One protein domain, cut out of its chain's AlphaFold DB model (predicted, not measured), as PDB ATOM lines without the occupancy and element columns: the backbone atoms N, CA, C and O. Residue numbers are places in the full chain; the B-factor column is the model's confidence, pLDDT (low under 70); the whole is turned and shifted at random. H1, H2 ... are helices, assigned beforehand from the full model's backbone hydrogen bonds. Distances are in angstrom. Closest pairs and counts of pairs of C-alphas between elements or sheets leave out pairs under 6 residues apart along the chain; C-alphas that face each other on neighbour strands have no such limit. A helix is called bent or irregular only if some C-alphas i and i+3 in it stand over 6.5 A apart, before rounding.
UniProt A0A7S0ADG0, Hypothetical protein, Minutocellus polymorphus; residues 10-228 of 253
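What this domain is: This is residues 10 to 228 of the 253 residues of the protein "Hypothetical protein" of Minutocellus polymorphus (UniProt A0A7S0ADG0). Three long helices, the arm H3b of the bent helix H3, H10 and H11, lie side by side in a row with H10 in the middle, each running opposite to its neighbour. H5, H6 and H7 pack over one face of this row, H1 crosses H3b, and residues 213 to 228, of which 213 to 222 belong to H12, stick out as an arm. The printed part has 219 residues with twelve named helices, H1 to H12 in chain order, and no named strand; the class is all helix. It is compact, with a radius of gyration of the C-alphas of 18.1 A, and spans 61 by 44 by 37 A.

Where its parts are: Start at H3, residues 42 to 72, assigned as one helix by its hydrogen bonds but bent: C-alphas 50 and 53 are 8.0 A apart. Its arms are H3a, residues 42 to 50, and H3b, residues 53 to 72, 28.7 A long from C-alpha 53 at (159.463, 170.082, 224.824). Before it come H1, residues 10 to 25, 22.2 A, and H2, residues 30 to 39. After it look for H4, residues 78 to 82; H5, 93 to 96; H6, 98 to 108; H7, 122 to 127; H8, 134 to 138; and H9, 150 to 155. H10, residues 159 to 176, is 25.4 A long, and H11, residues 184 to 206, 33.3 A. H12, residues 208 to 222, runs 21.5 A to C-alpha 222 at (167.832, 191.606, 252.615).

How they stand to each other: H3b touches H10, closest at C-alphas Tyr 58 and Gly 164, 4.4 A, at a shallow tilt of 19 degrees, opposite ways. H10 and H11 form a helical hairpin at 7 degrees, closest at C-alphas Leu 170 and Phe 191, 5.5 A. H3a stands about perpendicular to H3b, at 80 degrees, and touches H10 at its residues 171 to 176 alone. H1 touches H3b about perpendicular, at 83 degrees, closest at C-alphas Gly 13 and Ala 63, 4.4 A. H6 touches H10, with C-alphas Leu 102 and Ile 168 at 6.8 A, and H2, with Leu 35 and Ala 103 at 5.6 A. H5 touches H3b, C-alphas Ala 62 and Phe 96 at 5.2 A; H4 and H5 only just touch, with 3 pairs of C-alphas within 8 A. H7 and H9 touch H11, with C-alphas Ala 123 and Trp 202 at 6.1 A, and Cys 154 and Cys 206 at 5.5 A. H8 touches no helix; H12 is close to H11 but not clearly touching. Each O i to N i+4 pair is within hydrogen-bond range in H1, H2, H3a, H3b, H4 and H7 to H11; H6 has 6 of 7, H12 10 of 11, and H5 is too short for one.

The domain as a whole: The C-alphas of Ser 28 and Gly 225, 62.2 A apart, are the farthest pair. The printed part has no cut, and the links H6 to H7 and H8 to H9 are long. Confidence is low, under 70, at residues 84 to 93, 132 and 217 to 228.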
ATOM      1  N   GLY A  10     175.211 166.457 220.876       87.50
ATOM      2  CA  GLY A  10     175.248 166.425 219.424       87.50
ATOM      3  C   GLY A  10     174.817 165.071 218.865       87.50
ATOM      4  O   GLY A  10     174.189 164.254 219.534       87.50
ATOM      5  N   ALA A  11     175.192 164.808 217.614       92.38
ATOM      6  CA  ALA A  11     174.846 163.547 216.958       92.38
ATOM      7  C   ALA A  11     175.469 162.318 217.649       92.38
ATOM      8  O   ALA A  11     174.903 161.232 217.575       92.38
ATOM      9  N   ALA A  12     176.622 162.476 218.310       92.44
ATOM     10  CA  ALA A  12     177.301 161.378 218.991       92.44
ATOM     11  C   ALA A  12     176.539 160.927 220.244       92.44
ATOM     12  O   ALA A  12     176.315 159.730 220.421       92.44
ATOM     13  N   GLY A  13     176.095 161.872 221.078       93.06
ATOM     14  CA  GLY A  13     175.271 161.539 222.234       93.06
ATOM     15  C   GLY A  13     173.914 160.983 221.843       93.06
ATOM     16  O   GLY A  13     173.493 159.974 222.401       93.06
ATOM     17  N   GLU A  14     173.253 161.566 220.839       94.44
ATOM     18  CA  GLU A  14     171.971 161.027 220.375       94.44
ATOM     19  C   GLU A  14     172.126 159.610 219.809       94.44
ATOM     20  O   GLU A  14     171.302 158.745 220.084       94.44
ATOM     21  N   ALA A  15     173.214 159.321 219.086       93.94
ATOM     22  CA  ALA A  15     173.497 157.963 218.627       93.94
ATOM     23  C   ALA A  15     173.724 156.986 219.794       93.94
ATOM     24  O   ALA A  15     173.248 155.851 219.733       93.94
ATOM     25  N   CYS A  16     174.416 157.419 220.854       92.06
ATOM     26  CA  CYS A  16     174.592 156.635 222.079       92.06
ATOM     27  C   CYS A  16     173.236 156.307 222.716       92.06
ATOM     28  O   CYS A  16     172.898 155.134 222.901       92.06
ATOM     29  N   ARG A  17     172.422 157.342 222.957       93.25
ATOM     30  CA  ARG A  17     171.082 157.230 223.543       93.25
ATOM     31  C   ARG A  17     170.189 156.313 222.715       93.25
ATOM     32  O   ARG A  17     169.645 155.344 223.234       93.25
ATOM     33  N   ALA A  18     170.092 156.558 221.409       92.25
ATOM     34  CA  ALA A  18     169.269 155.769 220.500       92.25
ATOM     35  C   ALA A  18     169.689 154.292 220.473       92.25
ATOM     36  O   ALA A  18     168.829 153.413 220.398       92.25
ATOM     37  N   ALA A  19     170.987 153.988 220.573       89.19
ATOM     38  CA  ALA A  19     171.470 152.612 220.650       89.19
ATOM     39  C   ALA A  19     171.075 151.925 221.969       89.19
ATOM     40  O   ALA A  19     170.718 150.745 221.949       89.19
ATOM     41  N   ALA A  20     171.106 152.643 223.096       85.69
ATOM     42  CA  ALA A  20     170.609 152.141 224.377       85.69
ATOM     43  C   ALA A  20     169.095 151.874 224.310       85.69
ATOM     44  O   ALA A  20     168.654 150.751 224.560       85.69
ATOM     45  N   VAL A  21     168.313 152.858 223.860       88.44
ATOM     46  CA  VAL A  21     166.847 152.765 223.739       88.44
ATOM     47  C   VAL A  21     166.422 151.655 222.780       88.44
ATOM     48  O   VAL A  21     165.497 150.904 223.081       88.44
ATOM     49  N   SER A  22     167.120 151.473 221.657       87.50
ATOM     50  CA  SER A  22     166.786 150.417 220.689       87.50
ATOM     51  C   SER A  22     166.867 149.019 221.313       87.50
ATOM     52  O   SER A  22     165.972 148.202 221.108       87.50
ATOM     53  N   LYS A  23     167.881 148.758 222.152       80.31
ATOM     54  CA  LYS A  23     167.999 147.482 222.882       80.31
ATOM     55  C   LYS A  23     166.830 147.255 223.843       80.31
ATOM     56  O   LYS A  23     166.411 146.117 224.033       80.31
ATOM     57  N   TRP A  24     166.306 148.318 224.447       84.19
ATOM     58  CA  TRP A  24     165.138 148.251 225.323       84.19
ATOM     59  C   TRP A  24     163.835 148.020 224.567       84.19
ATOM     60  O   TRP A  24     163.036 147.175 224.964       84.19
ATOM     61  N   VAL A  25     163.634 148.705 223.442       83.69
ATOM     62  CA  VAL A  25     162.446 148.524 222.595       83.69
ATOM     63  C   VAL A  25     162.353 147.091 222.054       83.69
ATOM     64  O   VAL A  25     161.250 146.566 221.891       83.69
ATOM     65  N   GLU A  26     163.489 146.432 221.830       82.69
ATOM     66  CA  GLU A  26     163.561 145.019 221.439       82.69
ATOM     67  C   GLU A  26     163.437 144.042 222.621       82.69
ATOM     68  O   GLU A  26     163.185 142.850 222.419       82.69
ATOM     69  N   ALA A  27     163.587 144.518 223.861       77.38
ATOM     70  CA  ALA A  27     163.455 143.679 225.040       77.38
ATOM     71  C   ALA A  27     162.005 143.191 225.219       77.38
ATOM     72  O   ALA A  27     161.044 143.751 224.699       77.38
ATOM     73  N   SER A  28     161.829 142.108 225.973       79.44
ATOM     74  CA  SER A  28     160.509 141.554 226.320       79.44
ATOM     75  C   SER A  28     160.386 141.347 227.827       79.44
ATOM     76  O   SER A  28     159.883 140.324 228.293       79.44
ATOM     77  N   THR A  29     160.904 142.301 228.602       82.31
ATOM     78  CA  THR A  29     160.823 142.254 230.065       82.31
ATOM     79  C   THR A  29     159.394 142.563 230.533       82.31
ATOM     80  O   THR A  29     158.671 143.313 229.867       82.31
ATOM     81  N   PRO A  30     158.957 142.025 231.689       85.00
ATOM     82  CA  PRO A  30     157.660 142.372 232.270       85.00
ATOM     83  C   PRO A  30     157.483 143.880 232.489       85.00
ATOM     84  O   PRO A  30     156.411 144.410 232.206       85.00
ATOM     85  N   LEU A  31     158.543 144.571 232.928       84.19
ATOM     86  CA  LEU A  31     158.538 146.021 233.127       84.19
ATOM     87  C   LEU A  31     158.248 146.765 231.818       84.19
ATOM     88  O   LEU A  31     157.371 147.622 231.787       84.19
ATOM     89  N   LYS A  32     158.908 146.392 230.715       86.81
ATOM     90  CA  LYS A  32     158.652 147.007 229.408       86.81
ATOM     91  C   LYS A  32     157.195 146.875 228.992       86.81
ATOM     92  O   LYS A  32     156.585 147.860 228.599       86.81
ATOM     93  N   LEU A  33     156.625 145.676 229.106       89.12
ATOM     94  CA  LEU A  33     155.230 145.439 228.727       89.12
ATOM     95  C   LEU A  33     154.256 146.288 229.557       89.12
ATOM     96  O   LEU A  33     153.243 146.745 229.030       89.12
ATOM     97  N   GLN A  34     154.562 146.516 230.837       89.56
ATOM     98  CA  GLN A  34     153.776 147.404 231.694       89.56
ATOM     99  C   GLN A  34     153.886 148.867 231.251       89.56
ATOM    100  O   GLN A  34     152.859 149.531 231.118       89.56
ATOM    101  N   LEU A  35     155.099 149.360 230.984       91.56
ATOM    102  CA  LEU A  35     155.304 150.735 230.521       91.56
ATOM    103  C   LEU A  35     154.680 150.961 229.138       91.56
ATOM    104  O   LEU A  35     153.953 151.933 228.961       91.56
ATOM    105  N   ASP A  36     154.848 150.025 228.201       93.12
ATOM    106  CA  ASP A  36     154.206 150.075 226.883       93.12
ATOM    107  C   ASP A  36     152.677 150.174 227.026       93.12
ATOM    108  O   ASP A  36     152.040 150.982 226.348       93.12
ATOM    109  N   ALA A  37     152.072 149.405 227.941       94.38
ATOM    110  CA  ALA A  37     150.635 149.472 228.196       94.38
ATOM    111  C   ALA A  37     150.202 150.860 228.702       94.38
ATOM    112  O   ALA A  37     149.223 151.408 228.191       94.38
ATOM    113  N   VAL A  38     150.946 151.464 229.638       96.12
ATOM    114  CA  VAL A  38     150.708 152.845 230.103       96.12
ATOM    115  C   VAL A  38     150.802 153.829 228.939       96.12
ATOM    116  O   VAL A  38     149.916 154.670 228.767       96.12
ATOM    117  N   MET A  39     151.826 153.679 228.096       95.88
ATOM    118  CA  MET A  39     152.056 154.540 226.942       95.88
ATOM    119  C   MET A  39     150.920 154.466 225.918       95.88
ATOM    120  O   MET A  39     150.677 155.441 225.214       95.88
ATOM    121  N   THR A  40     150.168 153.364 225.840       97.06
ATOM    122  CA  THR A  40     149.000 153.273 224.941       97.06
ATOM    123  C   THR A  40     147.748 154.000 225.441       97.06
ATOM    124  O   THR A  40     146.784 154.127 224.689       97.06
ATOM    125  N   THR A  41     147.730 154.482 226.687       97.62
ATOM    126  CA  THR A  41     146.547 155.147 227.247       97.62
ATOM    127  C   THR A  41     146.344 156.552 226.672       97.62
ATOM    128  O   THR A  41     147.299 157.301 226.457       97.62
ATOM    129  N   ASP A  42     145.083 156.960 226.499       97.56
ATOM    130  CA  ASP A  42     144.738 158.316 226.039       97.56
ATOM    131  C   ASP A  42     145.293 159.401 226.972       97.56
ATOM    132  O   ASP A  42     145.711 160.473 226.528       97.56
ATOM    133  N   LEU A  43     145.316 159.114 228.278       96.75
ATOM    134  CA  LEU A  43     145.834 160.031 229.286       96.75
ATOM    135  C   LEU A  43     147.339 160.258 229.102       96.75
ATOM    136  O   LEU A  43     147.778 161.408 229.104       96.75
ATOM    137  N   PHE A  44     148.110 159.191 228.876       98.12
ATOM    138  CA  PHE A  44     149.535 159.301 228.573       98.12
ATOM    139  C   PHE A  44     149.775 160.087 227.283       98.12
ATOM    140  O   PHE A  44     150.538 161.051 227.288       98.12
ATOM    141  N   GLN A  45     149.092 159.734 226.190       98.31
ATOM    142  CA  GLN A  45     149.285 160.390 224.891       98.31
ATOM    143  C   GLN A  45     148.969 161.891 224.945       98.31
ATOM    144  O   GLN A  45     149.683 162.710 224.359       98.31
ATOM    145  N   MET A  46     147.944 162.278 225.708       97.94
ATOM    146  CA  MET A  46     147.625 163.682 225.961       97.94
ATOM    147  C   MET A  46     148.754 164.410 226.703       97.94
ATOM    148  O   MET A  46     149.108 165.529 226.327       97.94
ATOM    149  N   VAL A  47     149.318 163.800 227.752       98.12
ATOM    150  CA  VAL A  47     150.427 164.394 228.515       98.12
ATOM    151  C   VAL A  47     151.680 164.496 227.664       98.12
ATOM    152  O   VAL A  47     152.242 165.586 227.573       98.12
ATOM    153  N   LYS A  48     152.071 163.411 226.988       98.12
ATOM    154  CA  LYS A  48     153.213 163.380 226.071       98.12
ATOM    155  C   LYS A  48     153.140 164.530 225.069       98.12
ATOM    156  O   LYS A  48     154.064 165.329 224.976       98.12
ATOM    157  N   SER A  49     151.998 164.689 224.396       98.25
ATOM    158  CA  SER A  49     151.795 165.775 223.431       98.25
ATOM    159  C   SER A  49     151.984 167.169 224.040       98.25
ATOM    160  O   SER A  49     152.530 168.054 223.384       98.25
ATOM    161  N   ARG A  50     151.537 167.386 225.282       98.25
ATOM    162  CA  ARG A  50     151.660 168.683 225.971       98.25
ATOM    163  C   ARG A  50     153.057 168.950 226.517       98.25
ATOM    164  O   ARG A  50     153.422 170.112 226.662       98.25
ATOM    165  N   CYS A  51     153.798 167.894 226.829       98.25
ATOM    166  CA  CYS A  51     155.093 167.952 227.496       98.25
ATOM    167  C   CYS A  51     156.260 167.586 226.575       98.25
ATOM    168  O   CYS A  51     157.372 167.390 227.062       98.25
ATOM    169  N   GLN A  52     156.034 167.540 225.255       98.25
ATOM    170  CA  GLN A  52     157.044 167.139 224.273       98.25
ATOM    171  C   GLN A  52     158.339 167.945 224.416       98.25
ATOM    172  O   GLN A  52     159.410 167.362 224.442       98.25
ATOM    173  N   SER A  53     158.258 169.263 224.632       97.25
ATOM    174  CA  SER A  53     159.463 170.082 224.824       97.25
ATOM    175  C   SER A  53     160.295 169.684 226.048       97.25
ATOM    176  O   SER A  53     161.510 169.831 226.037       97.25
ATOM    177  N   GLN A  54     159.662 169.204 227.122       97.44
ATOM    178  CA  GLN A  54     160.367 168.744 228.322       97.44
ATOM    179  C   GLN A  54     160.958 167.351 228.098       97.44
ATOM    180  O   GLN A  54     162.063 167.090 228.559       97.44
ATOM    181  N   ILE A  55     160.247 166.495 227.360       97.50
ATOM    182  CA  ILE A  55     160.736 165.179 226.927       97.50
ATOM    183  C   ILE A  55     161.969 165.335 226.028       97.50
ATOM    184  O   ILE A  55     162.956 164.633 226.219       97.50
ATOM    185  N   ASP A  56     161.957 166.294 225.104       95.94
ATOM    186  CA  ASP A  56     163.092 166.556 224.216       95.94
ATOM    187  C   ASP A  56     164.324 167.025 225.011       95.94
ATOM    188  O   ASP A  56     165.414 166.488 224.825       95.94
ATOM    189  N   LEU A  57     164.151 167.952 225.963       94.44
ATOM    190  CA  LEU A  57     165.236 168.411 226.843       94.44
ATOM    191  C   LEU A  57     165.792 167.289 227.728       94.44
ATOM    192  O   LEU A  57     167.001 167.204 227.937       94.44
ATOM    193  N   TYR A  58     164.919 166.420 228.239       95.88
ATOM    194  CA  TYR A  58     165.340 165.225 228.960       95.88
ATOM    195  C   TYR A  58     166.188 164.317 228.065       95.88
ATOM    196  O   TYR A  58     167.270 163.901 228.466       95.88
ATOM    197  N   ASN A  59     165.735 164.050 226.837       96.06
ATOM    198  CA  ASN A  59     166.458 163.197 225.897       96.06
ATOM    199  C   ASN A  59     167.833 163.782 225.544       96.06
ATOM    200  O   ASN A  59     168.803 163.035 225.452       96.06
ATOM    201  N   GLU A  60     167.952 165.106 225.408       95.12
ATOM    202  CA  GLU A  60     169.242 165.776 225.208       95.12
ATOM    203  C   GLU A  60     170.192 165.581 226.398       95.12
ATOM    204  O   GLU A  60     171.370 165.262 226.203       95.12
ATOM    205  N   ALA A  61     169.686 165.727 227.627       94.62
ATOM    206  CA  ALA A  61     170.464 165.482 228.839       94.62
ATOM    207  C   ALA A  61     170.893 164.011 228.942       94.62
ATOM    208  O   ALA A  61     172.062 163.716 229.186       94.62
ATOM    209  N   ALA A  62     169.976 163.087 228.667       94.75
ATOM    210  CA  ALA A  62     170.251 161.659 228.689       94.75
ATOM    211  C   ALA A  62     171.280 161.254 227.619       94.75
ATOM    212  O   ALA A  62     172.181 160.455 227.872       94.75
ATOM    213  N   ALA A  63     171.221 161.865 226.436       94.69
ATOM    214  CA  ALA A  63     172.219 161.698 225.386       94.69
ATOM    215  C   ALA A  63     173.617 162.179 225.804       94.69
ATOM    216  O   ALA A  63     174.616 161.558 225.435       94.69
ATOM    217  N   LEU A  64     173.704 163.270 226.573       94.62
ATOM    218  CA  LEU A  64     174.974 163.751 227.118       94.62
ATOM    219  C   LEU A  64     175.550 162.774 228.142       94.62
ATOM    220  O   LEU A  64     176.715 162.400 228.016       94.62
ATOM    221  N   VAL A  65     174.736 162.332 229.100       94.19
ATOM    222  CA  VAL A  65     175.151 161.352 230.113       94.19
ATOM    223  C   VAL A  65     175.627 160.060 229.449       94.19
ATOM    224  O   VAL A  65     176.732 159.611 229.733       94.19
ATOM    225  N   CYS A  66     174.873 159.520 228.484       93.31
ATOM    226  CA  CYS A  66     175.263 158.312 227.746       93.31
ATOM    227  C   CYS A  66     176.654 158.454 227.110       93.31
ATOM    228  O   CYS A  66     177.493 157.552 227.194       93.31
ATOM    229  N   LEU A  67     176.910 159.605 226.473       94.00
ATOM    230  CA  LEU A  67     178.196 159.882 225.845       94.00
ATOM    231  C   LEU A  67     179.323 159.939 226.880       94.00
ATOM    232  O   LEU A  67     180.326 159.259 226.689       94.00
ATOM    233  N   LEU A  68     179.143 160.708 227.959       93.75
ATOM    234  CA  LEU A  68     180.140 160.872 229.022       93.75
ATOM    235  C   LEU A  68     180.476 159.538 229.690       93.75
ATOM    236  O   LEU A  68     181.645 159.213 229.868       93.75
ATOM    237  N   GLU A  69     179.472 158.719 229.987       92.69
ATOM    238  CA  GLU A  69     179.681 157.398 230.581       92.69
ATOM    239  C   GLU A  69     180.456 156.467 229.647       92.69
ATOM    240  O   GLU A  69     181.333 155.720 230.084       92.69
ATOM    241  N   THR A  70     180.186 156.553 228.344       90.56
ATOM    242  CA  THR A  70     180.898 155.766 227.334       90.56
ATOM    243  C   THR A  70     182.343 156.234 227.146       90.56
ATOM    244  O   THR A  70     183.218 155.407 226.887       90.56
ATOM    245  N   THR A  71     182.618 157.541 227.236       92.19
ATOM    246  CA  THR A  71     183.958 158.097 226.984       92.19
ATOM    247  C   THR A  71     184.857 158.077 228.209       92.19
ATOM    248  O   THR A  71     186.038 157.758 228.079       92.19
ATOM    249  N   GLU A  72     184.317 158.398 229.382       91.88
ATOM    250  CA  GLU A  72     185.086 158.534 230.621       91.88
ATOM    251  C   GLU A  72     185.162 157.221 231.413       91.88
ATOM    252  O   GLU A  72     186.113 157.010 232.163       91.88
ATOM    253  N   GLY A  73     184.194 156.314 231.232       89.50
ATOM    254  CA  GLY A  73     184.158 155.019 231.913       89.50
ATOM    255  C   GLY A  73     184.095 155.145 233.440       89.50
ATOM    256  O   GLY A  73     185.001 154.655 234.125       89.50
ATOM    257  N   PRO A  74     183.062 155.808 233.998       90.62
ATOM    258  CA  PRO A  74     182.935 155.966 235.437       90.62
ATOM    259  C   PRO A  74     182.772 154.603 236.135       90.62
ATOM    260  O   PRO A  74     182.348 153.627 235.515       90.62
ATOM    261  N   PRO A  75     183.055 154.514 237.448       88.56
ATOM    262  CA  PRO A  75     182.878 153.281 238.217       88.56
ATOM    263  C   PRO A  75     181.446 152.734 238.216       88.56
ATOM    264  O   PRO A  75     181.261 151.548 238.472       88.56
ATOM    265  N   TRP A  76     180.467 153.612 237.991       89.12
ATOM    266  CA  TRP A  76     179.044 153.312 237.913       89.12
ATOM    267  C   TRP A  76     178.421 154.205 236.845       89.12
ATOM    268  O   TRP A  76     178.739 155.393 236.789       89.12
ATOM    269  N   THR A  77     177.532 153.637 236.044       90.38
ATOM    270  CA  THR A  77     176.631 154.355 235.134       90.38
ATOM    271  C   THR A  77     175.344 154.775 235.849       90.38
ATOM    272  O   THR A  77     175.015 154.259 236.923       90.38
ATOM    273  N   TYR A  78     174.598 155.701 235.249       90.12
ATOM    274  CA  TYR A  78     173.311 156.179 235.750       90.12
ATOM    275  C   TYR A  78     172.325 155.017 235.916       90.12
ATOM    276  O   TYR A  78     171.640 154.909 236.931       90.12
ATOM    277  N   ASP A  79     172.320 154.091 234.956       86.25
ATOM    278  CA  ASP A  79     171.552 152.851 235.049       86.25
ATOM    279  C   ASP A  79     171.965 151.992 236.234       86.25
ATOM    280  O   ASP A  79     171.135 151.640 237.060       86.25
ATOM    281  N   GLU A  80     173.253 151.670 236.352       86.38
ATOM    282  CA  GLU A  80     173.732 150.811 237.436       86.38
ATOM    283  C   GLU A  80     173.426 151.411 238.812       86.38
ATOM    284  O   GLU A  80     173.319 150.676 239.796       86.38
ATOM    285  N   PHE A  81     173.279 152.734 238.910       87.44
ATOM    286  CA  PHE A  81     172.809 153.375 240.128       87.44
ATOM    287  C   PHE A  81     171.318 153.115 240.403       87.44
ATOM    288  O   PHE A  81     170.983 152.709 241.521       87.44
ATOM    289  N   TRP A  82     170.455 153.331 239.405       83.31
ATOM    290  CA  TRP A  82     168.989 153.263 239.510       83.31
ATOM    291  C   TRP A  82     168.373 151.893 239.179       83.31
ATOM    292  O   TRP A  82     167.149 151.730 239.212       83.31
ATOM    293  N   ALA A  83     169.179 150.897 238.825       72.25
ATOM    294  CA  ALA A  83     168.713 149.550 238.536       72.25
ATOM    295  C   ALA A  83     168.200 148.880 239.821       72.25
ATOM    296  O   ALA A  83     168.974 148.575 240.729       72.25
ATOM    297  N   ALA A  84     166.892 148.626 239.891       56.41
ATOM    298  CA  ALA A  84     166.274 147.838 240.952       56.41
ATOM    299  C   ALA A  84     166.326 146.345 240.586       56.41
ATOM    300  O   ALA A  84     165.645 145.936 239.655       56.41
ATOM    301  N   GLU A  85     167.105 145.553 241.330       51.12
ATOM    302  CA  GLU A  85     167.269 144.087 241.226       51.12
ATOM    303  C   GLU A  85     167.651 143.503 239.826       51.12
ATOM    304  O   GLU A  85     167.275 144.003 238.765       51.12
ATOM    305  N   PRO A  86     168.407 142.387 239.764       50.12
ATOM    306  CA  PRO A  86     168.879 141.799 238.499       50.12
ATOM    307  C   PRO A  86     167.775 141.305 237.546       50.12
ATOM    308  O   PRO A  86     168.041 141.041 236.373       50.12
ATOM    309  N   ASP A  87     166.551 141.112 238.039       51.06
ATOM    310  CA  ASP A  87     165.413 140.530 237.325       51.06
ATOM    311  C   ASP A  87     164.482 141.568 236.671       51.06
ATOM    312  O   ASP A  87     163.677 141.198 235.812       51.06
ATOM    313  N   GLN A  88     164.638 142.861 236.979       52.81
ATOM    314  CA  GLN A  88     163.949 143.948 236.265       52.81
ATOM    315  C   GLN A  88     164.743 144.508 235.083       52.81
ATOM    316  O   GLN A  88     164.225 145.374 234.380       52.81
ATOM    317  N   ASN A  89     165.953 143.976 234.865       54.88
ATOM    318  CA  ASN A  89     166.970 144.345 233.881       54.88
ATOM    319  C   ASN A  89     166.471 145.288 232.769       54.88
ATOM    320  O   ASN A  89     166.120 144.866 231.662       54.88
ATOM    321  N   SER A  90     166.419 146.581 233.091       56.12
ATOM    322  CA  SER A  90     166.060 147.643 232.154       56.12
ATOM    323  C   SER A  90     167.177 147.900 231.141       56.12
ATOM    324  O   SER A  90     166.949 148.582 230.139       56.12
ATOM    325  N   ASN A  91     168.379 147.354 231.393       56.41
ATOM    326  CA  ASN A  91     169.633 147.741 230.747       56.41
ATOM    327  C   ASN A  91     169.816 149.276 230.712       56.41
ATOM    328  O   ASN A  91     170.378 149.795 229.746       56.41
ATOM    329  N   GLY A  92     169.215 150.020 231.651       61.97
ATOM    330  CA  GLY A  92     169.327 151.480 231.739       61.97
ATOM    331  C   GLY A  92     168.518 152.293 230.788       61.97
ATOM    332  O   GLY A  92     168.289 153.476 231.009       61.97
ATOM    333  N   ALA A  93     168.051 151.664 229.732       67.62
ATOM    334  CA  ALA A  93     167.514 152.365 228.594       67.62
ATOM    335  C   ALA A  93     166.149 153.016 228.863       67.62
ATOM    336  O   ALA A  93     165.794 153.944 228.141       67.62
ATOM    337  N   ILE A  94     165.440 152.629 229.934       80.00
ATOM    338  CA  ILE A  94     164.264 153.382 230.414       80.00
ATOM    339  C   ILE A  94     164.628 154.809 230.846       80.00
ATOM    340  O   ILE A  94     163.844 155.719 230.619       80.00
ATOM    341  N   TYR A  95     165.827 155.002 231.404       83.94
ATOM    342  CA  TYR A  95     166.336 156.293 231.881       83.94
ATOM    343  C   TYR A  95     167.001 157.118 230.768       83.94
ATOM    344  O   TYR A  95     167.508 158.211 230.998       83.94
ATOM    345  N   PHE A  96     167.029 156.580 229.547       90.31
ATOM    346  CA  PHE A  96     167.548 157.263 228.364       90.31
ATOM    347  C   PHE A  96     166.438 157.653 227.381       90.31
ATOM    348  O   PHE A  96     166.724 158.095 226.264       90.31
ATOM    349  N   ASP A  97     165.170 157.522 227.780       93.12
ATOM    350  CA  ASP A  97     164.025 157.907 226.964       93.12
ATOM    351  C   ASP A  97     162.910 158.548 227.797       93.12
ATOM    352  O   ASP A  97     162.278 157.909 228.639       93.12
ATOM    353  N   GLY A  98     162.639 159.825 227.531       95.44
ATOM    354  CA  GLY A  98     161.681 160.608 228.303       95.44
ATOM    355  C   GLY A  98     160.230 160.135 228.174       95.44
ATOM    356  O   GLY A  98     159.429 160.447 229.052       95.44
ATOM    357  N   ASP A  99     159.867 159.367 227.136       95.94
ATOM    358  CA  ASP A  99     158.530 158.764 227.066       95.94
ATOM    359  C   ASP A  99     158.406 157.602 228.055       95.94
ATOM    360  O   ASP A  99     157.414 157.512 228.784       95.94
ATOM    361  N   TYR A 100     159.411 156.720 228.095       93.81
ATOM    362  CA  TYR A 100     159.451 155.634 229.070       93.81
ATOM    363  C   TYR A 100     159.525 156.177 230.492       93.81
ATOM    364  O   TYR A 100     158.809 155.679 231.360       93.81
ATOM    365  N   ASP A 101     160.296 157.237 230.720       92.62
ATOM    366  CA  ASP A 101     160.384 157.841 232.043       92.62
ATOM    367  C   ASP A 101     159.086 158.564 232.444       92.62
ATOM    368  O   ASP A 101     158.604 158.426 233.567       92.62
ATOM    369  N   LEU A 102     158.397 159.224 231.504       96.31
ATOM    370  CA  LEU A 102     157.031 159.697 231.747       96.31
ATOM    371  C   LEU A 102     156.096 158.533 232.125       96.31
ATOM    372  O   LEU A 102     155.237 158.687 232.994       96.31
ATOM    373  N   ALA A 103     156.242 157.363 231.500       95.19
ATOM    374  CA  ALA A 103     155.414 156.204 231.817       95.19
ATOM    375  C   ALA A 103     155.693 155.674 233.236       95.19
ATOM    376  O   ALA A 103     154.747 155.290 233.930       95.19
ATOM    377  N   THR A 104     156.946 155.720 233.714       91.75
ATOM    378  CA  THR A 104     157.267 155.373 235.112       91.75
ATOM    379  C   THR A 104     156.580 156.332 236.090       91.75
ATOM    380  O   THR A 104     156.008 155.888 237.092       91.75
ATOM    381  N   MET A 105     156.528 157.632 235.767       94.12
ATOM    382  CA  MET A 105     155.868 158.646 236.597       94.12
ATOM    383  C   MET A 105     154.376 158.369 236.772       94.12
ATOM    384  O   MET A 105     153.853 158.569 237.869       94.12
ATOM    385  N   PHE A 106     153.679 157.887 235.739       94.88
ATOM    386  CA  PHE A 106     152.267 157.493 235.846       94.88
ATOM    387  C   PHE A 106     152.064 156.395 236.900       94.88
ATOM    388  O   PHE A 106     151.116 156.472 237.681       94.88
ATOM    389  N   GLY A 107     152.972 155.418 236.970       89.56
ATOM    390  CA  GLY A 107     152.958 154.390 238.012       89.56
ATOM    391  C   GLY A 107     153.241 154.966 239.401       89.56
ATOM    392  O   GLY A 107     152.452 154.772 240.324       89.56
ATOM    393  N   GLN A 108     154.331 155.724 239.543       88.62
ATOM    394  CA  GLN A 108     154.781 156.260 240.836       88.62
ATOM    395  C   GLN A 108     153.811 157.275 241.457       88.62
ATOM    396  O   GLN A 108     153.692 157.349 242.677       88.62
ATOM    397  N   THR A 109     153.120 158.057 240.628       92.81
ATOM    398  CA  THR A 109     152.182 159.111 241.061       92.81
ATOM    399  C   THR A 109     150.721 158.664 241.043       92.81
ATOM    400  O   THR A 109     149.822 159.482 241.238       92.81
ATOM    401  N   GLN A 110     150.461 157.384 240.750       93.62
ATOM    402  CA  GLN A 110     149.112 156.835 240.576       93.62
ATOM    403  C   GLN A 110     148.259 157.653 239.584       93.62
ATOM    404  O   GLN A 110     147.107 157.985 239.847       93.62
ATOM    405  N   ASN A 111     148.819 157.973 238.413       94.81
ATOM    406  CA  ASN A 111     148.248 158.892 237.417       94.81
ATOM    407  C   ASN A 111     148.104 160.340 237.925       94.81
ATOM    408  O   ASN A 111     147.106 161.004 237.644       94.81
ATOM    409  N   PHE A 112     149.110 160.847 238.643       96.19
ATOM    410  CA  PHE A 112     149.141 162.208 239.191       96.19
ATOM    411  C   PHE A 112     147.977 162.519 240.149       96.19
ATOM    412  O   PHE A 112     147.480 163.650 240.200       96.19
ATOM    413  N   THR A 113     147.554 161.516 240.918       96.19
ATOM    414  CA  THR A 113     146.662 161.676 242.077       96.19
ATOM    415  C   THR A 113     147.448 161.695 243.394       96.19
ATOM    416  O   THR A 113     146.980 162.273 244.375       96.19
ATOM    417  N   ASP A 114     148.668 161.148 243.395       93.88
ATOM    418  CA  ASP A 114     149.622 161.127 244.505       93.88
ATOM    419  C   ASP A 114     150.967 161.744 244.063       93.88
ATOM    420  O   ASP A 114     151.344 161.690 242.892       93.88
ATOM    421  N   ILE A 115     151.703 162.363 244.988       88.56
ATOM    422  CA  ILE A 115     153.047 162.905 244.727       88.56
ATOM    423  C   ILE A 115     154.053 161.759 244.508       88.56
ATOM    424  O   ILE A 115     155.016 161.910 243.744       88.56
ATOM    425  N   GLY A 116     153.790 160.607 245.129       86.69
ATOM    426  CA  GLY A 116     154.679 159.456 245.174       86.69
ATOM    427  C   GLY A 116     155.900 159.700 246.062       86.69
ATOM    428  O   GLY A 116     155.990 160.690 246.791       86.69
ATOM    429  N   SER A 117     156.865 158.784 245.982       83.00
ATOM    430  CA  SER A 117     158.189 158.985 246.574       83.00
ATOM    431  C   SER A 117     158.888 160.173 245.905       83.00
ATOM    432  O   SER A 117     158.864 160.315 244.680       83.00
ATOM    433  N   ALA A 118     159.532 161.014 246.709       79.75
ATOM    434  CA  ALA A 118     160.346 162.128 246.244       79.75
ATOM    435  C   ALA A 118     161.584 162.266 247.134       79.75
ATOM    436  O   ALA A 118     161.519 162.007 248.337       79.75
ATOM    437  N   ALA A 119     162.691 162.700 246.538       80.44
ATOM    438  CA  ALA A 119     163.879 163.144 247.250       80.44
ATOM    439  C   ALA A 119     163.950 164.662 247.114       80.44
ATOM    440  O   ALA A 119     163.573 165.222 246.092       80.44
ATOM    441  N   VAL A 120     164.419 165.338 248.156       78.25
ATOM    442  CA  VAL A 120     164.600 166.797 248.114       78.25
ATOM    443  C   VAL A 120     165.953 167.157 247.481       78.25
ATOM    444  O   VAL A 120     166.106 168.246 246.933       78.25
ATOM    445  N   CYS A 121     166.917 166.229 247.530       89.62
ATOM    446  CA  CYS A 121     168.267 166.369 246.995       89.62
ATOM    447  C   CYS A 121     168.765 165.013 246.468       89.62
ATOM    448  O   CYS A 121     169.186 164.157 247.244       89.62
ATOM    449  N   LEU A 122     168.716 164.791 245.148       90.50
ATOM    450  CA  LEU A 122     169.195 163.533 244.555       90.50
ATOM    451  C   LEU A 122     170.719 163.360 244.668       90.50
ATOM    452  O   LEU A 122     171.193 162.234 244.806       90.50
ATOM    453  N   ALA A 123     171.494 164.453 244.725       92.69
ATOM    454  CA  ALA A 123     172.941 164.403 244.981       92.69
ATOM    455  C   ALA A 123     173.281 163.678 246.297       92.69
ATOM    456  O   ALA A 123     174.268 162.937 246.364       92.69
ATOM    457  N   ASP A 124     172.435 163.810 247.322       92.62
ATOM    458  CA  ASP A 124     172.592 163.078 248.580       92.62
ATOM    459  C   ASP A 124     172.420 161.566 248.380       92.62
ATOM    460  O   ASP A 124     173.123 160.784 249.019       92.62
ATOM    461  N   CYS A 125     171.552 161.133 247.457       91.31
ATOM    462  CA  CYS A 125     171.373 159.715 247.136       91.31
ATOM    463  C   CYS A 125     172.645 159.113 246.545       91.31
ATOM    464  O   CYS A 125     173.077 158.020 246.927       91.31
ATOM    465  N   TYR A 126     173.233 159.832 245.589       93.00
ATOM    466  CA  TYR A 126     174.421 159.399 244.872       93.00
ATOM    467  C   TYR A 126     175.635 159.350 245.807       93.00
ATOM    468  O   TYR A 126     176.363 158.353 245.839       93.00
ATOM    469  N   THR A 127     175.811 160.397 246.616       92.94
ATOM    470  CA  THR A 127     177.030 160.630 247.407       92.94
ATOM    471  C   THR A 127     176.968 160.091 248.831       92.94
ATOM    472  O   THR A 127     178.007 159.811 249.427       92.94
ATOM    473  N   GLY A 128     175.767 159.918 249.387       90.19
ATOM    474  CA  GLY A 128     175.552 159.485 250.767       90.19
ATOM    475  C   GLY A 128     175.949 160.535 251.809       90.19
ATOM    476  O   GLY A 128     176.099 160.192 252.981       90.19
ATOM    477  N   LEU A 129     176.159 161.789 251.392       89.62
ATOM    478  CA  LEU A 129     176.640 162.875 252.250       89.62
ATOM    479  C   LEU A 129     175.517 163.663 252.942       89.62
ATOM    480  O   LEU A 129     175.809 164.451 253.842       89.62
ATOM    481  N   GLY A 130     174.254 163.409 252.596       84.00
ATOM    482  CA  GLY A 130     173.102 164.062 253.212       84.00
ATOM    483  C   GLY A 130     171.902 163.134 253.422       84.00
ATOM    484  O   GLY A 130     171.904 161.977 252.986       84.00
ATOM    485  N   PRO A 131     170.885 163.610 254.158       77.06
ATOM    486  CA  PRO A 131     169.625 162.907 254.328       77.06
ATOM    487  C   PRO A 131     168.712 163.201 253.135       77.06
ATOM    488  O   PRO A 131     168.431 164.358 252.840       77.06
ATOM    489  N   GLY A 132     168.158 162.185 252.480       66.19
ATOM    490  CA  GLY A 132     167.209 162.506 251.406       66.19
ATOM    491  C   GLY A 132     166.554 161.358 250.672       66.19
ATOM    492  O   GLY A 132     165.571 161.591 249.974       66.19
ATOM    493  N   CYS A 133     167.065 160.134 250.813       80.56
ATOM    494  CA  CYS A 133     166.683 159.053 249.903       80.56
ATOM    495  C   CYS A 133     166.392 157.731 250.613       80.56
ATOM    496  O   CYS A 133     166.357 156.681 249.975       80.56
ATOM    497  N   ASP A 134     166.144 157.775 251.924       80.50
ATOM    498  CA  ASP A 134     165.824 156.583 252.711       80.50
ATOM    499  C   ASP A 134     164.605 155.850 252.141       80.50
ATOM    500  O   ASP A 134     164.653 154.638 251.972       80.50
ATOM    501  N   VAL A 135     163.570 156.583 251.713       80.94
ATOM    502  CA  VAL A 135     162.369 155.995 251.094       80.94
ATOM    503  C   VAL A 135     162.710 155.220 249.817       80.94
ATOM    504  O   VAL A 135     162.301 154.072 249.665       80.94
ATOM    505  N   PHE A 136     163.493 155.806 248.906       81.25
ATOM    506  CA  PHE A 136     163.909 155.123 247.675       81.25
ATOM    507  C   PHE A 136     164.802 153.913 247.965       81.25
ATOM    508  O   PHE A 136     164.711 152.887 247.290       81.25
ATOM    509  N   LYS A 137     165.646 154.016 248.996       79.12
ATOM    510  CA  LYS A 137     166.536 152.941 249.430       79.12
ATOM    511  C   LYS A 137     165.746 151.779 250.024       79.12
ATOM    512  O   LYS A 137     165.998 150.634 249.663       79.12
ATOM    513  N   GLU A 138     164.784 152.061 250.895       81.88
ATOM    514  CA  GLU A 138     163.877 151.071 251.488       81.88
ATOM    515  C   GLU A 138     163.013 150.379 250.431       81.88
ATOM    516  O   GLU A 138     162.714 149.194 250.556       81.88
ATOM    517  N   GLN A 139     162.658 151.095 249.364       77.50
ATOM    518  CA  GLN A 139     161.933 150.547 248.220       77.50
ATOM    519  C   GLN A 139     162.836 149.773 247.236       77.50
ATOM    520  O   GLN A 139     162.319 149.207 246.277       77.50
ATOM    521  N   GLY A 140     164.158 149.735 247.450       76.94
ATOM    522  CA  GLY A 140     165.104 148.958 246.639       76.94
ATOM    523  C   GLY A 140     165.528 149.595 245.310       76.94
ATOM    524  O   GLY A 140     166.100 148.905 244.474       76.94
ATOM    525  N   TRP A 141     165.287 150.896 245.104       76.75
ATOM    526  CA  TRP A 141     165.543 151.573 243.818       76.75
ATOM    527  C   TRP A 141     167.012 151.947 243.580       76.75
ATOM    528  O   TRP A 141     167.364 152.346 242.479       76.75
ATOM    529  N   MET A 142     167.866 151.871 244.605       80.12
ATOM    530  CA  MET A 142     169.238 152.393 244.547       80.12
ATOM    531  C   MET A 142     170.246 151.380 245.095       80.12
ATOM    532  O   MET A 142     170.660 151.442 246.258       80.12
ATOM    533  N   VAL A 143     170.680 150.447 244.248       79.50
ATOM    534  CA  VAL A 143     171.637 149.380 244.615       79.50
ATOM    535  C   VAL A 143     173.028 149.944 244.948       79.50
ATOM    536  O   VAL A 143     173.802 149.356 245.717       79.50
ATOM    537  N   ASN A 144     173.337 151.130 244.421       86.62
ATOM    538  CA  ASN A 144     174.605 151.826 244.622       86.62
ATOM    539  C   ASN A 144     174.480 153.128 245.427       86.62
ATOM    540  O   ASN A 144     175.341 154.000 245.314       86.62
ATOM    541  N   TYR A 145     173.462 153.225 246.294       88.56
ATOM    542  CA  TYR A 145     173.290 154.342 247.231       88.56
ATOM    543  C   TYR A 145     174.598 154.709 247.949       88.56
ATOM    544  O   TYR A 145     175.243 153.850 248.563       88.56
ATOM    545  N   GLY A 146     174.964 155.990 247.898       90.12
ATOM    546  CA  GLY A 146     176.140 156.541 248.570       90.12
ATOM    547  C   GLY A 146     177.493 156.040 248.059       90.12
ATOM    548  O   GLY A 146     178.478 156.112 248.792       90.12
ATOM    549  N   LYS A 147     177.561 155.482 246.841       91.19
ATOM    550  CA  LYS A 147     178.811 154.964 246.250       91.19
ATOM    551  C   LYS A 147     179.415 155.862 245.170       91.19
ATOM    552  O   LYS A 147     180.493 155.544 244.664       91.19
ATOM    553  N   VAL A 148     178.749 156.950 244.797       92.56
ATOM    554  CA  VAL A 148     179.175 157.844 243.715       92.56
ATOM    555  C   VAL A 148     179.859 159.059 244.327       92.56
ATOM    556  O   VAL A 148     179.304 159.729 245.192       92.56
ATOM    557  N   SER A 149     181.094 159.344 243.922       94.44
ATOM    558  CA  SER A 149     181.795 160.534 244.413       94.44
ATOM    559  C   SER A 149     181.126 161.809 243.889       94.44
ATOM    560  O   SER A 149     180.537 161.807 242.810       94.44
ATOM    561  N   VAL A 150     181.275 162.920 244.619       94.31
ATOM    562  CA  VAL A 150     180.798 164.238 244.158       94.31
ATOM    563  C   VAL A 150     181.370 164.576 242.780       94.31
ATOM    564  O   VAL A 150     180.629 164.996 241.901       94.31
ATOM    565  N   ALA A 151     182.670 164.330 242.572       94.00
ATOM    566  CA  ALA A 151     183.322 164.562 241.285       94.00
ATOM    567  C   ALA A 151     182.648 163.767 240.159       94.00
ATOM    568  O   ALA A 151     182.237 164.360 239.174       94.00
ATOM    569  N   ASN A 152     182.424 162.460 240.343       93.38
ATOM    570  CA  ASN A 152     181.778 161.641 239.316       93.38
ATOM    571  C   ASN A 152     180.339 162.095 239.038       93.38
ATOM    572  O   ASN A 152     179.950 162.180 237.879       93.38
ATOM    573  N   TYR A 153     179.560 162.414 240.077       94.00
ATOM    574  CA  TYR A 153     178.198 162.930 239.915       94.00
ATOM    575  C   TYR A 153     178.170 164.208 239.058       94.00
ATOM    576  O   TYR A 153     177.347 164.340 238.148       94.00
ATOM    577  N   CYS A 154     179.096 165.132 239.321       94.50
ATOM    578  CA  CYS A 154     179.192 166.399 238.607       94.50
ATOM    579  C   CYS A 154     179.757 166.243 237.190       94.50
ATOM    580  O   CYS A 154     179.188 166.796 236.248       94.50
ATOM    581  N   ASP A 155     180.831 165.470 237.026       93.69
ATOM    582  CA  ASP A 155     181.521 165.274 235.749       93.69
ATOM    583  C   ASP A 155     180.653 164.498 234.752       93.69
ATOM    584  O   ASP A 155     180.646 164.827 233.567       93.69
ATOM    585  N   MET A 156     179.869 163.520 235.223       93.94
ATOM    586  CA  MET A 156     178.922 162.775 234.382       93.94
ATOM    587  C   MET A 156     177.635 163.549 234.086       93.94
ATOM    588  O   MET A 156     176.839 163.109 233.266       93.94
ATOM    589  N   GLN A 157     177.424 164.703 234.727       93.62
ATOM    590  CA  GLN A 157     176.245 165.555 234.546       93.62
ATOM    591  C   GLN A 157     174.903 164.836 234.768       93.62
ATOM    592  O   GLN A 157     173.904 165.161 234.124       93.62
ATOM    593  N   TRP A 158     174.846 163.899 235.717       94.12
ATOM    594  CA  TRP A 158     173.628 163.134 236.033       94.12
ATOM    595  C   TRP A 158     172.442 164.014 236.434       94.12
ATOM    596  O   TRP A 158     171.307 163.734 236.056       94.12
ATOM    597  N   ALA A 159     172.721 165.156 237.069       93.00
ATOM    598  CA  ALA A 159     171.713 166.164 237.381       93.00
ATOM    599  C   ALA A 159     170.928 166.660 236.156       93.00
ATOM    600  O   ALA A 159     169.827 167.183 236.301       93.00
ATOM    601  N   GLY A 160     171.474 166.543 234.942       92.94
ATOM    602  CA  GLY A 160     170.747 166.870 233.718       92.94
ATOM    603  C   GLY A 160     169.514 165.982 233.529       92.94
ATOM    604  O   GLY A 160     168.430 166.501 233.257       92.94
ATOM    605  N   ILE A 161     169.668 164.666 233.720       94.19
ATOM    606  CA  ILE A 161     168.559 163.704 233.656       94.19
ATOM    607  C   ILE A 161     167.591 163.960 234.815       94.19
ATOM    608  O   ILE A 161     166.400 164.129 234.567       94.19
ATOM    609  N   ASP A 162     168.098 164.091 236.047       93.25
ATOM    610  CA  ASP A 162     167.296 164.360 237.254       93.25
ATOM    611  C   ASP A 162     166.393 165.608 237.088       93.25
ATOM    612  O   ASP A 162     165.181 165.595 237.328       93.25
ATOM    613  N   ASN A 163     166.967 166.712 236.598       91.88
ATOM    614  CA  ASN A 163     166.230 167.955 236.369       91.88
ATOM    615  C   ASN A 163     165.224 167.822 235.216       91.88
ATOM    616  O   ASN A 163     164.118 168.372 235.293       91.88
ATOM    617  N   GLY A 164     165.585 167.086 234.159       94.25
ATOM    618  CA  GLY A 164     164.684 166.746 233.060       94.25
ATOM    619  C   GLY A 164     163.481 165.931 233.542       94.25
ATOM    620  O   GLY A 164     162.341 166.267 233.212       94.25
ATOM    621  N   TYR A 165     163.718 164.922 234.387       93.94
ATOM    622  CA  TYR A 165     162.693 164.078 234.999       93.94
ATOM    623  C   TYR A 165     161.678 164.947 235.748       93.94
ATOM    624  O   TYR A 165     160.470 164.896 235.490       93.94
ATOM    625  N   ASN A 166     162.158 165.850 236.604       93.88
ATOM    626  CA  ASN A 166     161.286 166.759 237.343       93.88
ATOM    627  C   ASN A 166     160.566 167.777 236.459       93.88
ATOM    628  O   ASN A 166     159.422 168.141 236.744       93.88
ATOM    629  N   ALA A 167     161.181 168.221 235.360       95.62
ATOM    630  CA  ALA A 167     160.526 169.101 234.398       95.62
ATOM    631  C   ALA A 167     159.344 168.406 233.704       95.62
ATOM    632  O   ALA A 167     158.268 169.004 233.583       95.62
ATOM    633  N   ILE A 168     159.512 167.142 233.298       97.12
ATOM    634  CA  ILE A 168     158.435 166.311 232.746       97.12
ATOM    635  C   ILE A 168     157.339 166.115 233.800       97.12
ATOM    636  O   ILE A 168     156.173 166.402 233.521       97.12
ATOM    637  N   LYS A 169     157.694 165.727 235.032       95.50
ATOM    638  CA  LYS A 169     156.743 165.496 236.138       95.50
ATOM    639  C   LYS A 169     155.935 166.754 236.480       95.50
ATOM    640  O   LYS A 169     154.710 166.710 236.633       95.50
ATOM    641  N   LEU A 170     156.583 167.919 236.517       96.69
ATOM    642  CA  LEU A 170     155.918 169.208 236.709       96.69
ATOM    643  C   LEU A 170     155.008 169.576 235.523       96.69
ATOM    644  O   LEU A 170     153.926 170.129 235.723       96.69
ATOM    645  N   CYS A 171     155.414 169.293 234.285       98.25
ATOM    646  CA  CYS A 171     154.560 169.520 233.119       98.25
ATOM    647  C   CYS A 171     153.316 168.617 233.145       98.25
ATOM    648  O   CYS A 171     152.188 169.096 232.989       98.25
ATOM    649  N   ALA A 172     153.507 167.330 233.424       98.06
ATOM    650  CA  ALA A 172     152.444 166.345 233.507       98.06
ATOM    651  C   ALA A 172     151.445 166.673 234.625       98.06
ATOM    652  O   ALA A 172     150.238 166.695 234.382       98.06
ATOM    653  N   SER A 173     151.913 167.066 235.813       97.50
ATOM    654  CA  SER A 173     151.017 167.499 236.895       97.50
ATOM    655  C   SER A 173     150.178 168.726 236.509       97.50
ATOM    656  O   SER A 173     148.965 168.748 236.726       97.50
ATOM    657  N   LYS A 174     150.757 169.725 235.830       97.88
ATOM    658  CA  LYS A 174     149.978 170.854 235.286       97.88
ATOM    659  C   LYS A 174     148.916 170.379 234.295       97.88
ATOM    660  O   LYS A 174     147.801 170.910 234.290       97.88
ATOM    661  N   ALA A 175     149.233 169.382 233.473       97.19
ATOM    662  CA  ALA A 175     148.315 168.850 232.480       97.19
ATOM    663  C   ALA A 175     147.151 168.072 233.116       97.19
ATOM    664  O   ALA A 175     146.001 168.380 232.799       97.19
ATOM    665  N   ILE A 176     147.437 167.127 234.019       97.06
ATOM    666  CA  ILE A 176     146.481 166.074 234.405       97.06
ATOM    667  C   ILE A 176     146.292 165.854 235.907       97.06
ATOM    668  O   ILE A 176     145.456 165.030 236.259       97.06
ATOM    669  N   ALA A 177     146.999 166.572 236.787       96.69
ATOM    670  CA  ALA A 177     146.877 166.324 238.225       96.69
ATOM    671  C   ALA A 177     145.426 166.419 238.709       96.69
ATOM    672  O   ALA A 177     144.726 167.399 238.421       96.69
ATOM    673  N   ASN A 178     145.024 165.402 239.466       96.69
ATOM    674  CA  ASN A 178     143.705 165.280 240.073       96.69
ATOM    675  C   ASN A 178     143.807 164.616 241.462       96.69
ATOM    676  O   ASN A 178     143.307 163.508 241.646       96.69
ATOM    677  N   PRO A 179     144.513 165.246 242.416       95.88
ATOM    678  CA  PRO A 179     144.653 164.729 243.777       95.88
ATOM    679  C   PRO A 179     143.327 164.738 244.550       95.88
ATOM    680  O   PRO A 179     142.505 165.638 244.379       95.88
ATOM    681  N   ASP A 180     143.164 163.779 245.461       92.12
ATOM    682  CA  ASP A 180     141.946 163.644 246.275       92.12
ATOM    683  C   ASP A 180     141.939 164.546 247.524       92.12
ATOM    684  O   ASP A 180     140.878 164.886 248.048       92.12
ATOM    685  N   THR A 181     143.118 164.911 248.038       92.38
ATOM    686  CA  THR A 181     143.277 165.511 249.379       92.38
ATOM    687  C   THR A 181     143.732 166.966 249.380       92.38
ATOM    688  O   THR A 181     143.541 167.657 250.381       92.38
ATOM    689  N   ILE A 182     144.319 167.441 248.283       95.56
ATOM    690  CA  ILE A 182     144.813 168.813 248.125       95.56
ATOM    691  C   ILE A 182     144.310 169.399 246.811       95.56
ATOM    692  O   ILE A 182     143.801 168.687 245.951       95.56
ATOM    693  N   THR A 183     144.434 170.707 246.628       96.94
ATOM    694  CA  THR A 183     144.091 171.321 245.345       96.94
ATOM    695  C   THR A 183     145.115 170.961 244.267       96.94
ATOM    696  O   THR A 183     146.290 170.707 244.542       96.94
ATOM    697  N   LYS A 184     144.697 171.018 242.997       96.38
ATOM    698  CA  LYS A 184     145.617 170.895 241.856       96.38
ATOM    699  C   LYS A 184     146.771 171.905 241.929       96.38
ATOM    700  O   LYS A 184     147.889 171.578 241.543       96.38
ATOM    701  N   GLU A 185     146.507 173.123 242.396       97.19
ATOM    702  CA  GLU A 185     147.531 174.164 242.522       97.19
ATOM    703  C   GLU A 185     148.584 173.800 243.573       97.19
ATOM    704  O   GLU A 185     149.776 173.842 243.272       97.19
ATOM    705  N   GLU A 186     148.163 173.374 244.765       96.56
ATOM    706  CA  GLU A 186     149.072 172.892 245.814       96.56
ATOM    707  C   GLU A 186     149.895 171.694 245.330       96.56
ATOM    708  O   GLU A 186     151.109 171.657 245.514       96.56
ATOM    709  N   PHE A 187     149.264 170.757 244.623       95.56
ATOM    710  CA  PHE A 187     149.934 169.587 244.061       95.56
ATOM    711  C   PHE A 187     151.008 169.953 243.029       95.56
ATOM    712  O   PHE A 187     152.138 169.473 243.095       95.56
ATOM    713  N   VAL A 188     150.696 170.864 242.103       96.75
ATOM    714  CA  VAL A 188     151.673 171.397 241.140       96.75
ATOM    715  C   VAL A 188     152.792 172.166 241.852       96.75
ATOM    716  O   VAL A 188     153.950 172.099 241.434       96.75
ATOM    717  N   ASN A 189     152.478 172.894 242.925       95.81
ATOM    718  CA  ASN A 189     153.471 173.630 243.703       95.81
ATOM    719  C   ASN A 189     154.427 172.701 244.462       95.81
ATOM    720  O   ASN A 189     155.602 173.042 244.569       95.81
ATOM    721  N   ASN A 190     153.987 171.513 244.883       94.00
ATOM    722  CA  ASN A 190     154.882 170.505 245.459       94.00
ATOM    723  C   ASN A 190     155.944 170.053 244.449       94.00
ATOM    724  O   ASN A 190     157.132 170.108 244.757       94.00
ATOM    725  N   PHE A 191     155.558 169.714 243.212       93.75
ATOM    726  CA  PHE A 191     156.540 169.368 242.174       93.75
ATOM    727  C   PHE A 191     157.447 170.530 241.790       93.75
ATOM    728  O   PHE A 191     158.627 170.330 241.518       93.75
ATOM    729  N   ARG A 192     156.925 171.760 241.803       94.50
ATOM    730  CA  ARG A 192     157.754 172.950 241.592       94.50
ATOM    731  C   ARG A 192     158.788 173.115 242.703       94.50
ATOM    732  O   ARG A 192     159.923 173.470 242.410       94.50
ATOM    733  N   SER A 193     158.395 172.873 243.952       92.69
ATOM    734  CA  SER A 193     159.304 172.929 245.094       92.69
ATOM    735  C   SER A 193     160.390 171.866 244.978       92.69
ATOM    736  O   SER A 193     161.551 172.217 245.115       92.69
ATOM    737  N   ILE A 194     160.024 170.618 244.663       89.94
ATOM    738  CA  ILE A 194     160.973 169.508 244.465       89.94
ATOM    739  C   ILE A 194     161.989 169.860 243.373       89.94
ATOM    740  O   ILE A 194     163.190 169.814 243.613       89.94
ATOM    741  N   GLN A 195     161.520 170.315 242.205       90.88
ATOM    742  CA  GLN A 195     162.408 170.733 241.120       90.88
ATOM    743  C   GLN A 195     163.378 171.840 241.562       90.88
ATOM    744  O   GLN A 195     164.559 171.801 241.232       90.88
ATOM    745  N   ALA A 196     162.888 172.842 242.297       89.00
ATOM    746  CA  ALA A 196     163.720 173.948 242.756       89.00
ATOM    747  C   ALA A 196     164.770 173.499 243.781       89.00
ATOM    748  O   ALA A 196     165.924 173.917 243.688       89.00
ATOM    749  N   THR A 197     164.389 172.650 244.738       89.81
ATOM    750  CA  THR A 197     165.305 172.151 245.769       89.81
ATOM    751  C   THR A 197     166.351 171.213 245.189       89.81
ATOM    752  O   THR A 197     167.516 171.323 245.551       89.81
ATOM    753  N   GLU A 198     165.981 170.354 244.240       88.12
ATOM    754  CA  GLU A 198     166.941 169.470 243.577       88.12
ATOM    755  C   GLU A 198     167.950 170.251 242.729       88.12
ATOM    756  O   GLU A 198     169.154 170.009 242.817       88.12
ATOM    757  N   GLN A 199     167.479 171.250 241.978       87.62
ATOM    758  CA  GLN A 199     168.346 172.140 241.208       87.62
ATOM    759  C   GLN A 199     169.343 172.874 242.114       87.62
ATOM    760  O   GLN A 199     170.517 173.012 241.762       87.62
ATOM    761  N   GLN A 200     168.879 173.359 243.270       88.75
ATOM    762  CA  GLN A 200     169.733 174.010 244.260       88.75
ATOM    763  C   GLN A 200     170.756 173.030 244.845       88.75
ATOM    764  O   GLN A 200     171.942 173.341 244.881       88.75
ATOM    765  N   CYS A 201     170.312 171.838 245.233       90.88
ATOM    766  CA  CYS A 201     171.159 170.770 245.749       90.88
ATOM    767  C   CYS A 201     172.300 170.437 244.774       90.88
ATOM    768  O   CYS A 201     173.470 170.501 245.145       90.88
ATOM    769  N   TRP A 202     172.001 170.176 243.499       90.69
ATOM    770  CA  TRP A 202     173.039 169.949 242.489       90.69
ATOM    771  C   TRP A 202     174.051 171.099 242.425       90.69
ATOM    772  O   TRP A 202     175.260 170.874 242.345       90.69
ATOM    773  N   TYR A 203     173.562 172.336 242.482       88.19
ATOM    774  CA  TYR A 203     174.405 173.519 242.398       88.19
ATOM    775  C   TYR A 203     175.368 173.652 243.582       88.19
ATOM    776  O   TYR A 203     176.535 173.990 243.391       88.19
ATOM    777  N   GLU A 204     174.904 173.348 244.793       90.56
ATOM    778  CA  GLU A 204     175.726 173.345 246.006       90.56
ATOM    779  C   GLU A 204     176.843 172.296 245.933       90.56
ATOM    780  O   GLU A 204     177.976 172.574 246.329       90.56
ATOM    781  N   TYR A 205     176.561 171.126 245.352       91.75
ATOM    782  CA  TYR A 205     177.550 170.064 245.166       91.75
ATOM    783  C   TYR A 205     178.563 170.369 244.056       91.75
ATOM    784  O   TYR A 205     179.768 170.212 244.257       91.75
ATOM    785  N   CYS A 206     178.094 170.796 242.882       92.56
ATOM    786  CA  CYS A 206     178.939 170.912 241.691       92.56
ATOM    787  C   CYS A 206     179.570 172.294 241.505       92.56
ATOM    788  O   CYS A 206     180.580 172.418 240.813       92.56
ATOM    789  N   TYR A 207     179.023 173.329 242.147       90.81
ATOM    790  CA  TYR A 207     179.507 174.706 242.042       90.81
ATOM    791  C   TYR A 207     179.559 175.421 243.406       90.81
ATOM    792  O   TYR A 207     179.074 176.551 243.525       90.81
ATOM    793  N   PRO A 208     180.201 174.839 244.439       84.25
ATOM    794  CA  PRO A 208     180.135 175.348 245.812       84.25
ATOM    795  C   PRO A 208     180.629 176.795 245.947       84.25
ATOM    796  O   PRO A 208     180.010 177.610 246.623       84.25
ATOM    797  N   ALA A 209     181.705 177.160 245.240       80.75
ATOM    798  CA  ALA A 209     182.240 178.523 245.269       80.75
ATOM    799  C   ALA A 209     181.256 179.567 244.714       80.75
ATOM    800  O   ALA A 209     181.256 180.716 245.153       80.75
ATOM    801  N   LEU A 210     180.428 179.178 243.742       77.00
ATOM    802  CA  LEU A 210     179.427 180.051 243.145       77.00
ATOM    803  C   LEU A 210     178.128 180.055 243.965       77.00
ATOM    804  O   LEU A 210     177.477 181.092 244.056       77.00
ATOM    805  N   ALA A 211     177.788 178.936 244.612       73.81
ATOM    806  CA  ALA A 211     176.685 178.845 245.568       73.81
ATOM    807  C   ALA A 211     176.867 179.836 246.726       73.81
ATOM    808  O   ALA A 211     175.989 180.667 246.956       73.81
ATOM    809  N   THR A 212     178.047 179.848 247.358       75.00
ATOM    810  CA  THR A 212     178.367 180.800 248.436       75.00
ATOM    811  C   THR A 212     178.245 182.256 247.976       75.00
ATOM    812  O   THR A 212     177.696 183.086 248.691       75.00
ATOM    813  N   GLN A 213     178.688 182.581 246.755       72.75
ATOM    814  CA  GLN A 213     178.583 183.948 246.224       72.75
ATOM    815  C   GLN A 213     177.134 184.401 246.014       72.75
ATOM    816  O   GLN A 213     176.818 185.567 246.255       72.75
ATOM    817  N   ILE A 214     176.256 183.507 245.550       71.88
ATOM    818  CA  ILE A 214     174.831 183.817 245.384       71.88
ATOM    819  C   ILE A 214     174.175 184.012 246.750       71.88
ATOM    820  O   ILE A 214     173.440 184.982 246.934       71.88
ATOM    821  N   GLU A 215     174.459 183.131 247.710       72.81
ATOM    822  CA  GLU A 215     173.925 183.235 249.068       72.81
ATOM    823  C   GLU A 215     174.341 184.555 249.728       72.81
ATOM    824  O   GLU A 215     173.483 185.303 250.203       72.81
ATOM    825  N   ASP A 216     175.624 184.913 249.650       70.88
ATOM    826  CA  ASP A 216     176.139 186.180 250.165       70.88
ATOM    827  C   ASP A 216     175.436 187.383 249.519       70.88
ATOM    828  O   ASP A 216     175.075 188.338 250.209       70.88
ATOM    829  N   GLN A 217     175.175 187.356 248.208       68.38
ATOM    830  CA  GLN A 217     174.467 188.439 247.513       68.38
ATOM    831  C   GLN A 217     172.997 188.559 247.939       68.38
ATOM    832  O   GLN A 217     172.509 189.667 248.166       68.38
ATOM    833  N   VAL A 218     172.282 187.443 248.087       66.88
ATOM    834  CA  VAL A 218     170.869 187.444 248.501       66.88
ATOM    835  C   VAL A 218     170.724 187.871 249.969       66.88
ATOM    836  O   VAL A 218     169.860 188.690 250.302       66.88
ATOM    837  N   CYS A 219     171.598 187.375 250.846       65.00
ATOM    838  CA  CYS A 219     171.579 187.662 252.281       65.00
ATOM    839  C   CYS A 219     172.085 189.074 252.618       65.00
ATOM    840  O   CYS A 219     171.601 189.697 253.563       65.00
ATOM    841  N   THR A 220     173.005 189.640 251.834       55.25
ATOM    842  CA  THR A 220     173.416 191.043 252.018       55.25
ATOM    843  C   THR A 220     172.348 192.025 251.532       55.25
ATOM    844  O   THR A 220     172.134 193.056 252.172       55.25
ATOM    845  N   MET A 221     171.592 191.695 250.478       51.03
ATOM    846  CA  MET A 221     170.512 192.550 249.967       51.03
ATOM    847  C   MET A 221     169.303 192.653 250.911       51.03
ATOM    848  O   MET A 221     168.714 193.732 251.021       51.03
ATOM    849  N   THR A 222     168.957 191.596 251.654       48.38
ATOM    850  CA  THR A 222     167.832 191.606 252.615       48.38
ATOM    851  C   THR A 222     168.061 192.514 253.827       48.38
ATOM    852  O   THR A 222     167.095 192.976 254.434       48.38
ATOM    853  N   THR A 223     169.308 192.881 254.134       50.25
ATOM    854  CA  THR A 223     169.613 193.853 255.201       50.25
ATOM    855  C   THR A 223     169.395 195.317 254.794       50.25
ATOM    856  O   THR A 223     169.399 196.196 255.656       50.25
ATOM    857  N   SER A 224     169.150 195.599 253.505       48.56
ATOM    858  CA  SER A 224     169.033 196.970 252.974       48.56
ATOM    859  C   SER A 224     167.607 197.549 252.924       48.56
ATOM    860  O   SER A 224     167.439 198.722 252.600       48.56
ATOM    861  N   GLY A 225     166.574 196.784 253.299       46.91
ATOM    862  CA  GLY A 225     165.211 197.304 253.500       46.91
ATOM    863  C   GLY A 225     164.416 197.672 252.236       46.91
ATOM    864  O   GLY A 225     163.367 198.307 252.359       46.91
ATOM    865  N   ASP A 226     164.859 197.284 251.036       44.16
ATOM    866  CA  ASP A 226     164.186 197.652 249.784       44.16
ATOM    867  C   ASP A 226     163.173 196.583 249.315       44.16
ATOM    868  O   ASP A 226     163.505 195.494 248.846       44.16
ATOM    869  N   ASN A 227     161.885 196.913 249.439       43.72
ATOM    870  CA  ASN A 227     160.732 196.002 249.365       43.72
ATOM    871  C   ASN A 227     160.284 195.631 247.925       43.72
ATOM    872  O   ASN A 227     159.091 195.547 247.636       43.72
ATOM    873  N   ARG A 228     161.214 195.433 246.980       44.03
ATOM    874  CA  ARG A 228     160.902 195.150 245.553       44.03
ATOM    875  C   ARG A 228     161.012 193.668 245.152       44.03
ATOM    876  O   ARG A 228     161.123 193.359 243.969       44.03
TER     877      ARG A 228